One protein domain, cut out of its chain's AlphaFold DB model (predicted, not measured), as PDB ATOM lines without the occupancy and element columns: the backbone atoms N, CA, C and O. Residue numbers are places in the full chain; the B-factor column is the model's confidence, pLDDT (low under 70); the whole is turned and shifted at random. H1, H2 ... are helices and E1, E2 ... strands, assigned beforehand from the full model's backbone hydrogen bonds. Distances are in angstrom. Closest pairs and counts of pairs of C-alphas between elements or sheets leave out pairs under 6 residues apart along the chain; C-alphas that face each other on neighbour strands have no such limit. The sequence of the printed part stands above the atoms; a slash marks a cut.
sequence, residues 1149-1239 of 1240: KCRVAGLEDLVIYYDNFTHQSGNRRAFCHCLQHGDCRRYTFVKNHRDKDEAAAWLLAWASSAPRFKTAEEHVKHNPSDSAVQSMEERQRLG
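Overview. This is residues 1149 to 1239 of the 1240 residues of an uncharacterized protein of Symbiodinium microadriaticum (UniProt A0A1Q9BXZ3). A small three-stranded sheet has helix H1 along one face, and H3 crosses H1 on its side away from the sheet; short H2 sits near edge strand E3. The 91 printed residues, mixed in class, run E1 E2 E3 H1 H2 H3; the antiparallel sheet E1 - E2 - E3 is a meander, neighbours in chain order, and makes two layers with H1. The whole is compact, radius of gyration of the C-alphas 12.4 A, spanning 33 by 31 by 23 A.

Arrangement. E2, residues 1173 to 1177, forms hairpins with E1, residues 1159 to 1162 (N 1161 to O 1175, 2.9 A), and E3, residues 1185 to 1189 (N 1174 to O 1188, 3.0 A). H1, residues 1196 to 1208, runs along the strands, height over the sheet 8.5 A; its closest C-alphas to E2 are Ala 1200 and Ala 1174, 6.7 A. H3, residues 1226 to 1238, touches H1 about perpendicular, 73 degrees, closest C-alphas Ala 1201 and Glu 1233, 4.8 A. H2, residues 1216 to 1221, only grazes the sheet. O i to N i+4 pairs are within hydrogen-bond range throughout H2 and H3, 8 of 9 in H1.

Along the chain. E1 begins at C-alpha 1159 (-48.312, 43.374, -26.051); from first to last C-alpha E3 spans 14.0 A, H1 18.5 A and H3 18.4 A, and H3 ends at C-alpha 1238 (-33.426, 47.179, -33.258).

Size, cuts and confidence. The printed part has no cut and no long link. Residues 1162 to 1172 are among 18 under pLDDT 70.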
ATOM      1  N   LYS A1149     -46.293  47.067 -29.025       70.56
ATOM      2  CA  LYS A1149     -46.095  45.708 -29.538       70.56
ATOM      3  C   LYS A1149     -44.636  45.303 -29.351       70.56
ATOM      4  O   LYS A1149     -43.741  46.115 -29.605       70.56
ATOM      5  N   CYS A1150     -44.403  44.052 -28.973       71.31
ATOM      6  CA  CYS A1150     -43.093  43.439 -29.115       71.31
ATOM      7  C   CYS A1150     -42.633  43.473 -30.587       71.31
ATOM      8  O   CYS A1150     -43.447  43.366 -31.507       71.31
ATOM      9  N   ARG A1151     -41.329  43.655 -30.795       71.31
ATOM     10  CA  ARG A1151     -40.639  43.564 -32.093       71.31
ATOM     11  C   ARG A1151     -39.519  42.516 -32.092       71.31
ATOM     12  O   ARG A1151     -38.791  42.427 -33.070       71.31
ATOM     13  N   VAL A1152     -39.367  41.778 -30.993       70.12
ATOM     14  CA  VAL A1152     -38.379  40.706 -30.824       70.12
ATOM     15  C   VAL A1152     -38.969  39.407 -31.365       70.12
ATOM     16  O   VAL A1152     -40.110  39.067 -31.033       70.12
ATOM     17  N   ALA A1153     -38.206  38.687 -32.184       62.53
ATOM     18  CA  ALA A1153     -38.692  37.498 -32.876       62.53
ATOM     19  C   ALA A1153     -39.110  36.374 -31.903       62.53
ATOM     20  O   ALA A1153     -38.403  36.064 -30.940       62.53
ATOM     21  N   GLY A1154     -40.259  35.745 -32.163       64.69
ATOM     22  CA  GLY A1154     -40.857  34.706 -31.315       64.69
ATOM     23  C   GLY A1154     -41.602  35.220 -30.073       64.69
ATOM     24  O   GLY A1154     -41.984  34.419 -29.218       64.69
ATOM     25  N   LEU A1155     -41.798  36.537 -29.944       68.94
ATOM     26  CA  LEU A1155     -42.586  37.183 -28.885       68.94
ATOM     27  C   LEU A1155     -43.561  38.240 -29.441       68.94
ATOM     28  O   LEU A1155     -44.043  39.077 -28.685       68.94
ATOM     29  N   GLU A1156     -43.860  38.227 -30.740       74.44
ATOM     30  CA  GLU A1156     -44.594  39.272 -31.473       74.44
ATOM     31  C   GLU A1156     -46.027  39.493 -30.955       74.44
ATOM     32  O   GLU A1156     -46.519  40.625 -30.935       74.44
ATOM     33  N   ASP A1157     -46.677  38.427 -30.478       73.12
ATOM     34  CA  ASP A1157     -48.000  38.469 -29.838       73.12
ATOM     35  C   ASP A1157     -47.974  39.082 -28.424       73.12
ATOM     36  O   ASP A1157     -49.026  39.397 -27.853       73.12
ATOM     37  N   LEU A1158     -46.790  39.290 -27.834       75.44
ATOM     38  CA  LEU A1158     -46.671  39.958 -26.544       75.44
ATOM     39  C   LEU A1158     -46.906  41.464 -26.711       75.44
ATOM     40  O   LEU A1158     -46.150  42.190 -27.362       75.44
ATOM     41  N   VAL A1159     -47.955  41.955 -26.059       77.75
ATOM     42  CA  VAL A1159     -48.312  43.374 -26.051       77.75
ATOM     43  C   VAL A1159     -48.134  43.939 -24.649       77.75
ATOM     44  O   VAL A1159     -48.624  43.375 -23.668       77.75
ATOM     45  N   ILE A1160     -47.447  45.077 -24.566       78.00
ATOM     46  CA  ILE A1160     -47.232  45.818 -23.327       78.00
ATOM     47  C   ILE A1160     -48.266  46.935 -23.246       78.00
ATOM     48  O   ILE A1160     -48.429  47.759 -24.153       78.00
ATOM     49  N   TYR A1161     -48.969  46.944 -22.125       73.81
ATOM     50  CA  TYR A1161     -50.029  47.878 -21.807       73.81
ATOM     51  C   TYR A1161     -49.520  48.837 -20.741       73.81
ATOM     52  O   TYR A1161     -49.023  48.408 -19.701       73.81
ATOM     53  N   TYR A1162     -49.677  50.138 -20.961       66.69
ATOM     54  CA  TYR A1162     -49.494  51.121 -19.901       66.69
ATOM     55  C   TYR A1162     -50.853  51.480 -19.320       66.69
ATOM     56  O   TYR A1162     -51.798  51.718 -20.070       66.69
ATOM     57  N   ASP A1163     -50.954  51.554 -17.995       57.19
ATOM     58  CA  ASP A1163     -52.162  52.082 -17.371       57.19
ATOM     59  C   ASP A1163     -52.179  53.617 -17.368       57.19
ATOM     60  O   ASP A1163     -51.143  54.286 -17.436       57.19
ATOM     61  N   ASN A1164     -53.382  54.182 -17.263       52.28
ATOM     62  CA  ASN A1164     -53.587  55.600 -16.975       52.28
ATOM     63  C   ASN A1164     -53.499  55.823 -15.454       52.28
ATOM     64  O   ASN A1164     -54.467  56.238 -14.823       52.28
ATOM     65  N   PHE A1165     -52.345  55.484 -14.863       45.78
ATOM     66  CA  PHE A1165     -52.035  55.643 -13.435       45.78
ATOM     67  C   PHE A1165     -53.047  54.948 -12.497       45.78
ATOM     68  O   PHE A1165     -53.372  55.452 -11.426       45.78
ATOM     69  N   THR A1166     -53.572  53.774 -12.868       43.19
ATOM     70  CA  THR A1166     -54.729  53.157 -12.180       43.19
ATOM     71  C   THR A1166     -54.380  52.388 -10.898       43.19
ATOM     72  O   THR A1166     -55.245  51.739 -10.306       43.19
ATOM     73  N   HIS A1167     -53.128  52.445 -10.432       42.59
ATOM     74  CA  HIS A1167     -52.682  51.756  -9.220       42.59
ATOM     75  C   HIS A1167     -52.706  52.636  -7.970       42.59
ATOM     76  O   HIS A1167     -52.223  53.759  -8.005       42.59
ATOM     77  N   GLN A1168     -53.110  52.075  -6.823       35.88
ATOM     78  CA  GLN A1168     -53.212  52.748  -5.514       35.88
ATOM     79  C   GLN A1168     -51.998  53.611  -5.098       35.88
ATOM     80  O   GLN A1168     -52.160  54.520  -4.289       35.88
ATOM     81  N   SER A1169     -50.801  53.338  -5.620       39.38
ATOM     82  CA  SER A1169     -49.591  54.127  -5.363       39.38
ATOM     83  C   SER A1169     -49.511  55.455  -6.131       39.38
ATOM     84  O   SER A1169     -48.528  56.163  -5.951       39.38
ATOM     85  N   GLY A1170     -50.462  55.794  -7.011       38.59
ATOM     86  CA  GLY A1170     -50.419  57.021  -7.827       38.59
ATOM     87  C   GLY A1170     -49.358  57.013  -8.933       38.59
ATOM     88  O   GLY A1170     -49.146  58.018  -9.599       38.59
ATOM     89  N   ASN A1171     -48.669  55.886  -9.124       47.25
ATOM     90  CA  ASN A1171     -47.552  55.746 -10.049       47.25
ATOM     91  C   ASN A1171     -47.968  54.898 -11.255       47.25
ATOM     92  O   ASN A1171     -48.588  53.845 -11.087       47.25
ATOM     93  N   ARG A1172     -47.593  55.340 -12.460       61.97
ATOM     94  CA  ARG A1172     -47.924  54.662 -13.718       61.97
ATOM     95  C   ARG A1172     -47.303  53.272 -13.794       61.97
ATOM     96  O   ARG A1172     -46.116  53.112 -13.492       61.97
ATOM     97  N   ARG A1173     -48.078  52.283 -14.240       71.06
ATOM     98  CA  ARG A1173     -47.587  50.928 -14.515       71.06
ATOM     99  C   ARG A1173     -47.476  50.659 -16.006       71.06
ATOM    100  O   ARG A1173     -48.351  51.055 -16.772       71.06
ATOM    101  N   ALA A1174     -46.463  49.883 -16.364       76.00
ATOM    102  CA  ALA A1174     -46.522  48.991 -17.513       76.00
ATOM    103  C   ALA A1174     -46.960  47.595 -17.028       76.00
ATOM    104  O   ALA A1174     -46.652  47.206 -15.895       76.00
ATOM    105  N   PHE A1175     -47.677  46.831 -17.851       80.38
ATOM    106  CA  PHE A1175     -48.037  45.440 -17.582       80.38
ATOM    107  C   PHE A1175     -48.147  44.605 -18.863       80.38
ATOM    108  O   PHE A1175     -48.405  45.127 -19.948       80.38
ATOM    109  N   CYS A1176     -47.957  43.294 -18.726       81.38
ATOM    110  CA  CYS A1176     -48.143  42.318 -19.799       81.38
ATOM    111  C   CYS A1176     -48.768  41.021 -19.260       81.38
ATOM    112  O   CYS A1176     -48.769  40.755 -18.051       81.38
ATOM    113  N   HIS A1177     -49.296  40.217 -20.179       82.75
ATOM    114  CA  HIS A1177     -49.774  38.860 -19.924       82.75
ATOM    115  C   HIS A1177     -48.776  37.865 -20.517       82.75
ATOM    116  O   HIS A1177     -48.275  38.081 -21.617       82.75
ATOM    117  N   CYS A1178     -48.478  36.790 -19.794       80.81
ATOM    118  CA  CYS A1178     -47.633  35.715 -20.297       80.81
ATOM    119  C   CYS A1178     -48.414  34.865 -21.311       80.81
ATOM    120  O   CYS A1178     -49.531  34.442 -21.026       80.81
ATOM    121  N   LEU A1179     -47.814  34.580 -22.470       78.62
ATOM    122  CA  LEU A1179     -48.444  33.776 -23.529       78.62
ATOM    123  C   LEU A1179     -48.511  32.273 -23.190       78.62
ATOM    124  O   LEU A1179     -49.320  31.550 -23.761       78.62
ATOM    125  N   GLN A1180     -47.677  31.799 -22.257       79.94
ATOM    126  CA  GLN A1180     -47.532  30.376 -21.921       79.94
ATOM    127  C   GLN A1180     -48.359  29.930 -20.701       79.94
ATOM    128  O   GLN A1180     -48.689  28.752 -20.574       79.94
ATOM    129  N   HIS A1181     -48.681  30.844 -19.784       81.94
ATOM    130  CA  HIS A1181     -49.275  30.515 -18.486       81.94
ATOM    131  C   HIS A1181     -50.621  31.233 -18.296       81.94
ATOM    132  O   HIS A1181     -50.671  32.462 -18.246       81.94
ATOM    133  N   GLY A1182     -51.708  30.469 -18.141       68.50
ATOM    134  CA  GLY A1182     -53.055  31.006 -17.901       68.50
ATOM    135  C   GLY A1182     -53.120  31.920 -16.670       68.50
ATOM    136  O   GLY A1182     -52.493  31.632 -15.651       68.50
ATOM    137  N   ASP A1183     -53.826  33.050 -16.797       66.50
ATOM    138  CA  ASP A1183     -53.922  34.157 -15.821       66.50
ATOM    139  C   ASP A1183     -52.588  34.745 -15.300       66.50
ATOM    140  O   ASP A1183     -52.574  35.645 -14.450       66.50
ATOM    141  N   CYS A1184     -51.447  34.324 -15.852       77.62
ATOM    142  CA  CYS A1184     -50.132  34.807 -15.461       77.62
ATOM    143  C   CYS A1184     -49.882  36.211 -16.030       77.62
ATOM    144  O   CYS A1184     -49.807  36.426 -17.243       77.62
ATOM    145  N   ARG A1185     -49.744  37.189 -15.133       82.06
ATOM    146  CA  ARG A1185     -49.591  38.612 -15.459       82.06
ATOM    147  C   ARG A1185     -48.539  39.262 -14.571       82.06
ATOM    148  O   ARG A1185     -48.500  39.013 -13.365       82.06
ATOM    149  N   ARG A1186     -47.738  40.157 -15.148       82.12
ATOM    150  CA  ARG A1186     -46.737  40.954 -14.427       82.12
ATOM    151  C   ARG A1186     -46.954  42.428 -14.720       82.12
ATOM    152  O   ARG A1186     -47.348  42.803 -15.821       82.12
ATOM    153  N   TYR A1187     -46.686  43.258 -13.722       85.25
ATOM    154  CA  TYR A1187     -46.647  44.705 -13.865       85.25
ATOM    155  C   TYR A1187     -45.386  45.248 -13.202       85.25
ATOM    156  O   TYR A1187     -44.833  44.623 -12.297       85.25
ATOM    157  N   THR A1188     -44.962  46.431 -13.628       74.88
ATOM    158  CA  THR A1188     -43.885  47.192 -12.994       74.88
ATOM    159  C   THR A1188     -44.215  48.685 -13.051       74.88
ATOM    160  O   THR A1188     -44.997  49.110 -13.903       74.88
ATOM    161  N   PHE A1189     -43.695  49.488 -12.123       74.12
ATOM    162  CA  PHE A1189     -43.918  50.939 -12.133       74.12
ATOM    163  C   PHE A1189     -42.862  51.610 -12.995       74.12
ATOM    164  O   PHE A1189     -41.682  51.384 -12.761       74.12
ATOM    165  N   VAL A1190     -43.268  52.480 -13.925       72.81
ATOM    166  CA  VAL A1190     -42.334  53.166 -14.842       72.81
ATOM    167  C   VAL A1190     -41.250  53.918 -14.061       72.81
ATOM    168  O   VAL A1190     -40.078  53.804 -14.370       72.81
ATOM    169  N   LYS A1191     -41.628  54.572 -12.957       67.12
ATOM    170  CA  LYS A1191     -40.729  55.309 -12.049       67.12
ATOM    171  C   LYS A1191     -39.705  54.468 -11.260       67.12
ATOM    172  O   LYS A1191     -38.998  55.022 -10.424       67.12
ATOM    173  N   ASN A1192     -39.709  53.144 -11.417       72.56
ATOM    174  CA  ASN A1192     -38.692  52.253 -10.849       72.56
ATOM    175  C   ASN A1192     -37.581  51.933 -11.870       72.56
ATOM    176  O   ASN A1192     -36.634  51.239 -11.517       72.56
ATOM    177  N   HIS A1193     -37.723  52.427 -13.100       76.81
ATOM    178  CA  HIS A1193     -36.783  52.325 -14.216       76.81
ATOM    179  C   HIS A1193     -36.422  53.747 -14.665       76.81
ATOM    180  O   HIS A1193     -37.061  54.721 -14.255       76.81
ATOM    181  N   ARG A1194     -35.409  53.871 -15.517       77.69
ATOM    182  CA  ARG A1194     -34.938  55.127 -16.111       77.69
ATOM    183  C   ARG A1194     -36.024  55.834 -16.928       77.69
ATOM    184  O   ARG A1194     -36.138  57.057 -16.876       77.69
ATOM    185  N   ASP A1195     -36.814  55.068 -17.678       74.56
ATOM    186  CA  ASP A1195     -37.802  55.567 -18.634       74.56
ATOM    187  C   ASP A1195     -38.925  54.535 -18.915       74.56
ATOM    188  O   ASP A1195     -39.034  53.495 -18.256       74.56
ATOM    189  N   LYS A1196     -39.824  54.848 -19.864       75.69
ATOM    190  CA  LYS A1196     -40.909  53.939 -20.284       75.69
ATOM    191  C   LYS A1196     -40.376  52.672 -20.965       75.69
ATOM    192  O   LYS A1196     -40.986  51.617 -20.808       75.69
ATOM    193  N   ASP A1197     -39.281  52.771 -21.708       78.94
ATOM    194  CA  ASP A1197     -38.831  51.730 -22.625       78.94
ATOM    195  C   ASP A1197     -37.985  50.675 -21.897       78.94
ATOM    196  O   ASP A1197     -38.184  49.484 -22.123       78.94
ATOM    197  N   GLU A1198     -37.188  51.066 -20.898       81.44
ATOM    198  CA  GLU A1198     -36.579  50.139 -19.931       81.44
ATOM    199  C   GLU A1198     -37.662  49.404 -19.108       81.44
ATOM    200  O   GLU A1198     -37.603  48.185 -18.929       81.44
ATOM    201  N   ALA A1199     -38.736  50.097 -18.700       81.75
ATOM    202  CA  ALA A1199     -39.879  49.473 -18.021       81.75
ATOM    203  C   ALA A1199     -40.648  48.469 -18.913       81.75
ATOM    204  O   ALA A1199     -41.243  47.512 -18.405       81.75
ATOM    205  N   ALA A1200     -40.630  48.666 -20.235       82.56
ATOM    206  CA  ALA A1200     -41.132  47.714 -21.223       82.56
ATOM    207  C   ALA A1200     -40.165  46.537 -21.432       82.56
ATOM    208  O   ALA A1200     -40.590  45.381 -21.382       82.56
ATOM    209  N   ALA A1201     -38.869  46.809 -21.591       85.50
ATOM    210  CA  ALA A1201     -37.811  45.810 -21.716       85.50
ATOM    211  C   ALA A1201     -37.766  44.855 -20.513       85.50
ATOM    212  O   ALA A1201     -37.606  43.645 -20.679       85.50
ATOM    213  N   TRP A1202     -38.014  45.366 -19.304       90.69
ATOM    214  CA  TRP A1202     -38.114  44.562 -18.086       90.69
ATOM    215  C   TRP A1202     -39.276  43.560 -18.139       90.69
ATOM    216  O   TRP A1202     -39.142  42.408 -17.721       90.69
ATOM    217  N   LEU A1203     -40.422  43.962 -18.696       87.25
ATOM    218  CA  LEU A1203     -41.574  43.074 -18.884       87.25
ATOM    219  C   LEU A1203     -41.363  42.075 -20.029       87.25
ATOM    220  O   LEU A1203     -41.805  40.935 -19.904       87.25
ATOM    221  N   LEU A1204     -40.647  42.463 -21.089       86.44
ATOM    222  CA  LEU A1204     -40.216  41.562 -22.165       86.44
ATOM    223  C   LEU A1204     -39.270  40.480 -21.633       86.44
ATOM    224  O   LEU A1204     -39.538  39.298 -21.832       86.44
ATOM    225  N   ALA A1205     -38.238  40.861 -20.877       86.88
ATOM    226  CA  ALA A1205     -37.303  39.933 -20.239       86.88
ATOM    227  C   ALA A1205     -37.995  39.008 -19.218       86.88
ATOM    228  O   ALA A1205     -37.645  37.832 -19.083       86.88
ATOM    229  N   TRP A1206     -39.017  39.506 -18.510       91.00
ATOM    230  CA  TRP A1206     -39.840  38.665 -17.640       91.00
ATOM    231  C   TRP A1206     -40.688  37.677 -18.450       91.00
ATOM    232  O   TRP A1206     -40.709  36.489 -18.126       91.00
ATOM    233  N   ALA A1207     -41.352  38.119 -19.520       85.44
ATOM    234  CA  ALA A1207     -42.177  37.253 -20.358       85.44
ATOM    235  C   ALA A1207     -41.341  36.192 -21.096       85.44
ATOM    236  O   ALA A1207     -41.709  35.019 -21.085       85.44
ATOM    237  N   SER A1208     -40.176  36.558 -21.639       84.31
ATOM    238  CA  SER A1208     -39.256  35.636 -22.324       84.31
ATOM    239  C   SER A1208     -38.691  34.548 -21.402       84.31
ATOM    240  O   SER A1208     -38.240  33.508 -21.872       84.31
ATOM    241  N   SER A1209     -38.707  34.769 -20.081       86.06
ATOM    242  CA  SER A1209     -38.282  33.771 -19.092       86.06
ATOM    243  C   SER A1209     -39.317  32.665 -18.831       86.06
ATOM    244  O   SER A1209     -38.960  31.656 -18.221       86.06
ATOM    245  N   ALA A1210     -40.566  32.815 -19.301       83.56
ATOM    246  CA  ALA A1210     -41.674  31.895 -19.015       83.56
ATOM    247  C   ALA A1210     -41.361  30.400 -19.239       83.56
ATOM    248  O   ALA A1210     -41.688  29.620 -18.340       83.56
ATOM    249  N   PRO A1211     -40.658  29.977 -20.318       84.50
ATOM    250  CA  PRO A1211     -40.407  28.555 -20.582       84.50
ATOM    251  C   PRO A1211     -39.519  27.853 -19.547       84.50
ATOM    252  O   PRO A1211     -39.379  26.632 -19.584       84.50
ATOM    253  N   ARG A1212     -38.903  28.609 -18.629       84.19
ATOM    254  CA  ARG A1212     -38.033  28.093 -17.563       84.19
ATOM    255  C   ARG A1212     -38.799  27.661 -16.308       84.19
ATOM    256  O   ARG A1212     -38.198  27.057 -15.424       84.19
ATOM    257  N   PHE A1213     -40.090  27.977 -16.217       84.06
ATOM    258  CA  PHE A1213     -40.938  27.735 -15.047       84.06
ATOM    259  C   PHE A1213     -42.078  26.779 -15.402       84.06
ATOM    260  O   PHE A1213     -42.543  26.774 -16.539       84.06
ATOM    261  N   LYS A1214     -42.528  25.958 -14.445       80.44
ATOM    262  CA  LYS A1214     -43.609  24.979 -14.679       80.44
ATOM    263  C   LYS A1214     -44.980  25.502 -14.264       80.44
ATOM    264  O   LYS A1214     -45.994  24.916 -14.633       80.44
ATOM    265  N   THR A1215     -45.016  26.571 -13.472       81.00
ATOM    266  CA  THR A1215     -46.243  27.155 -12.933       81.00
ATOM    267  C   THR A1215     -46.244  28.679 -13.039       81.00
ATOM    268  O   THR A1215     -45.204  29.341 -12.972       81.00
ATOM    269  N   ALA A1216     -47.448  29.254 -13.125       76.75
ATOM    270  CA  ALA A1216     -47.644  30.701 -13.091       76.75
ATOM    271  C   ALA A1216     -47.097  31.338 -11.798       76.75
ATOM    272  O   ALA A1216     -46.570  32.446 -11.836       76.75
ATOM    273  N   GLU A1217     -47.178  30.649 -10.654       79.25
ATOM    274  CA  GLU A1217     -46.679  31.175  -9.379       79.25
ATOM    275  C   GLU A1217     -45.155  31.310  -9.328       79.25
ATOM    276  O   GLU A1217     -44.656  32.317  -8.828       79.25
ATOM    277  N   GLU A1218     -44.411  30.322  -9.832       82.12
ATOM    278  CA  GLU A1218     -42.948  30.402  -9.940       82.12
ATOM    279  C   GLU A1218     -42.546  31.548 -10.879       82.12
ATOM    280  O   GLU A1218     -41.715  32.386 -10.527       82.12
ATOM    281  N   HIS A1219     -43.205  31.634 -12.041       87.25
ATOM    282  CA  HIS A1219     -42.935  32.661 -13.048       87.25
ATOM    283  C   HIS A1219     -43.242  34.078 -12.533       87.25
ATOM    284  O   HIS A1219     -42.421  34.980 -12.689       87.25
ATOM    285  N   VAL A1220     -44.366  34.290 -11.838       81.00
ATOM    286  CA  VAL A1220     -44.722  35.593 -11.235       81.00
ATOM    287  C   VAL A1220     -43.787  35.986 -10.083       81.00
ATOM    288  O   VAL A1220     -43.621  37.179  -9.831       81.00
ATOM    289  N   LYS A1221     -43.155  35.035  -9.385       81.50
ATOM    290  CA  LYS A1221     -42.177  35.332  -8.319       81.50
ATOM    291  C   LYS A1221     -40.792  35.705  -8.870       81.50
ATOM    292  O   LYS A1221     -40.021  36.342  -8.156       81.50
ATOM    293  N   HIS A1222     -40.485  35.372 -10.125       84.25
ATOM    294  CA  HIS A1222     -39.218  35.712 -10.773       84.25
ATOM    295  C   HIS A1222     -39.100  37.208 -11.144       84.25
ATOM    296  O   HIS A1222     -40.074  37.865 -11.524       84.25
ATOM    297  N   ASN A1223     -37.868  37.722 -11.078       86.25
ATOM    298  CA  ASN A1223     -37.443  39.015 -11.615       86.25
ATOM    299  C   ASN A1223     -36.280  38.778 -12.597       86.25
ATOM    300  O   ASN A1223     -35.363  38.035 -12.233       86.25
ATOM    301  N   PRO A1224     -36.271  39.413 -13.782       86.00
ATOM    302  CA  PRO A1224     -35.107  39.419 -14.667       86.00
ATOM    303  C   PRO A1224     -33.880  40.056 -14.006       86.00
ATOM    304  O   PRO A1224     -34.017  40.924 -13.146       86.00
ATOM    305  N   SER A1225     -32.691  39.657 -14.458       83.50
ATOM    306  CA  SER A1225     -31.437  40.363 -14.181       83.50
ATOM    307  C   SER A1225     -31.253  41.540 -15.138       83.50
ATOM    308  O   SER A1225     -31.640  41.451 -16.303       83.50
ATOM    309  N   ASP A1226     -30.596  42.606 -14.686       81.19
ATOM    310  CA  ASP A1226     -30.451  43.867 -15.435       81.19
ATOM    311  C   ASP A1226     -29.811  43.674 -16.825       81.19
ATOM    312  O   ASP A1226     -30.227  44.290 -17.803       81.19
ATOM    313  N   SER A1227     -28.886  42.720 -16.959       82.50
ATOM    314  CA  SER A1227     -28.297  42.305 -18.242       82.50
ATOM    315  C   SER A1227     -29.313  41.756 -19.257       82.50
ATOM    316  O   SER A1227     -29.168  41.967 -20.461       82.50
ATOM    317  N   ALA A1228     -30.360  41.069 -18.792       80.81
ATOM    318  CA  ALA A1228     -31.448  40.581 -19.636       80.81
ATOM    319  C   ALA A1228     -32.444  41.700 -19.978       80.81
ATOM    320  O   ALA A1228     -33.027  41.681 -21.060       80.81
ATOM    321  N   VAL A1229     -32.605  42.688 -19.090       86.25
ATOM    322  CA  VAL A1229     -33.397  43.903 -19.342       86.25
ATOM    323  C   VAL A1229     -32.739  44.723 -20.452       86.25
ATOM    324  O   VAL A1229     -33.373  44.976 -21.469       86.25
ATOM    325  N   GLN A1230     -31.447  45.040 -20.317       82.56
ATOM    326  CA  GLN A1230     -30.673  45.790 -21.315       82.56
ATOM    327  C   GLN A1230     -30.654  45.081 -22.678       82.56
ATOM    328  O   GLN A1230     -30.913  45.707 -23.704       82.56
ATOM    329  N   SER A1231     -30.444  43.758 -22.699       83.06
ATOM    330  CA  SER A1231     -30.485  42.980 -23.945       83.06
ATOM    331  C   SER A1231     -31.866  42.999 -24.619       83.06
ATOM    332  O   SER A1231     -31.943  43.028 -25.846       83.06
ATOM    333  N   MET A1232     -32.960  43.023 -23.849       83.44
ATOM    334  CA  MET A1232     -34.314  43.156 -24.403       83.44
ATOM    335  C   MET A1232     -34.650  44.589 -24.825       83.44
ATOM    336  O   MET A1232     -35.402  44.762 -25.780       83.44
ATOM    337  N   GLU A1233     -34.077  45.608 -24.179       82.44
ATOM    338  CA  GLU A1233     -34.209  47.009 -24.595       82.44
ATOM    339  C   GLU A1233     -33.571  47.218 -25.977       82.44
ATOM    340  O   GLU A1233     -34.207  47.735 -26.898       82.44
ATOM    341  N   GLU A1234     -32.341  46.732 -26.153       80.62
ATOM    342  CA  GLU A1234     -31.600  46.826 -27.412       80.62
ATOM    343  C   GLU A1234     -32.283  46.040 -28.544       80.62
ATOM    344  O   GLU A1234     -32.490  46.578 -29.633       80.62
ATOM    345  N   ARG A1235     -32.747  44.811 -28.276       78.81
ATOM    346  CA  ARG A1235     -33.520  44.004 -29.239       78.81
ATOM    347  C   ARG A1235     -34.848  44.644 -29.640       78.81
ATOM    348  O   ARG A1235     -35.155  44.721 -30.826       78.81
ATOM    349  N   GLN A1236     -35.620  45.157 -28.682       79.75
ATOM    350  CA  GLN A1236     -36.888  45.849 -28.950       79.75
ATOM    351  C   GLN A1236     -36.678  47.146 -29.756       79.75
ATOM    352  O   GLN A1236     -37.539  47.522 -30.559       79.75
ATOM    353  N   ARG A1237     -35.530  47.814 -29.570       76.12
ATOM    354  CA  ARG A1237     -35.121  49.015 -30.312       76.12
ATOM    355  C   ARG A1237     -34.661  48.707 -31.740       76.12
ATOM    356  O   ARG A1237     -35.014  49.459 -32.647       76.12
ATOM    357  N   LEU A1238     -33.906  47.625 -31.942       73.00
ATOM    358  CA  LEU A1238     -33.426  47.179 -33.258       73.00
ATOM    359  C   LEU A1238     -34.497  46.425 -34.068       73.00
ATOM    360  O   LEU A1238     -34.473  46.477 -35.295       73.00
ATOM    361  N   GLY A1239     -35.452  45.774 -33.397       60.19
ATOM    362  CA  GLY A1239     -36.504  44.960 -34.011       60.19
ATOM    363  C   GLY A1239     -36.043  43.553 -34.404       60.19
ATOM    364  O   GLY A1239     -36.342  43.121 -35.517       60.19
TER     365      GLY A1239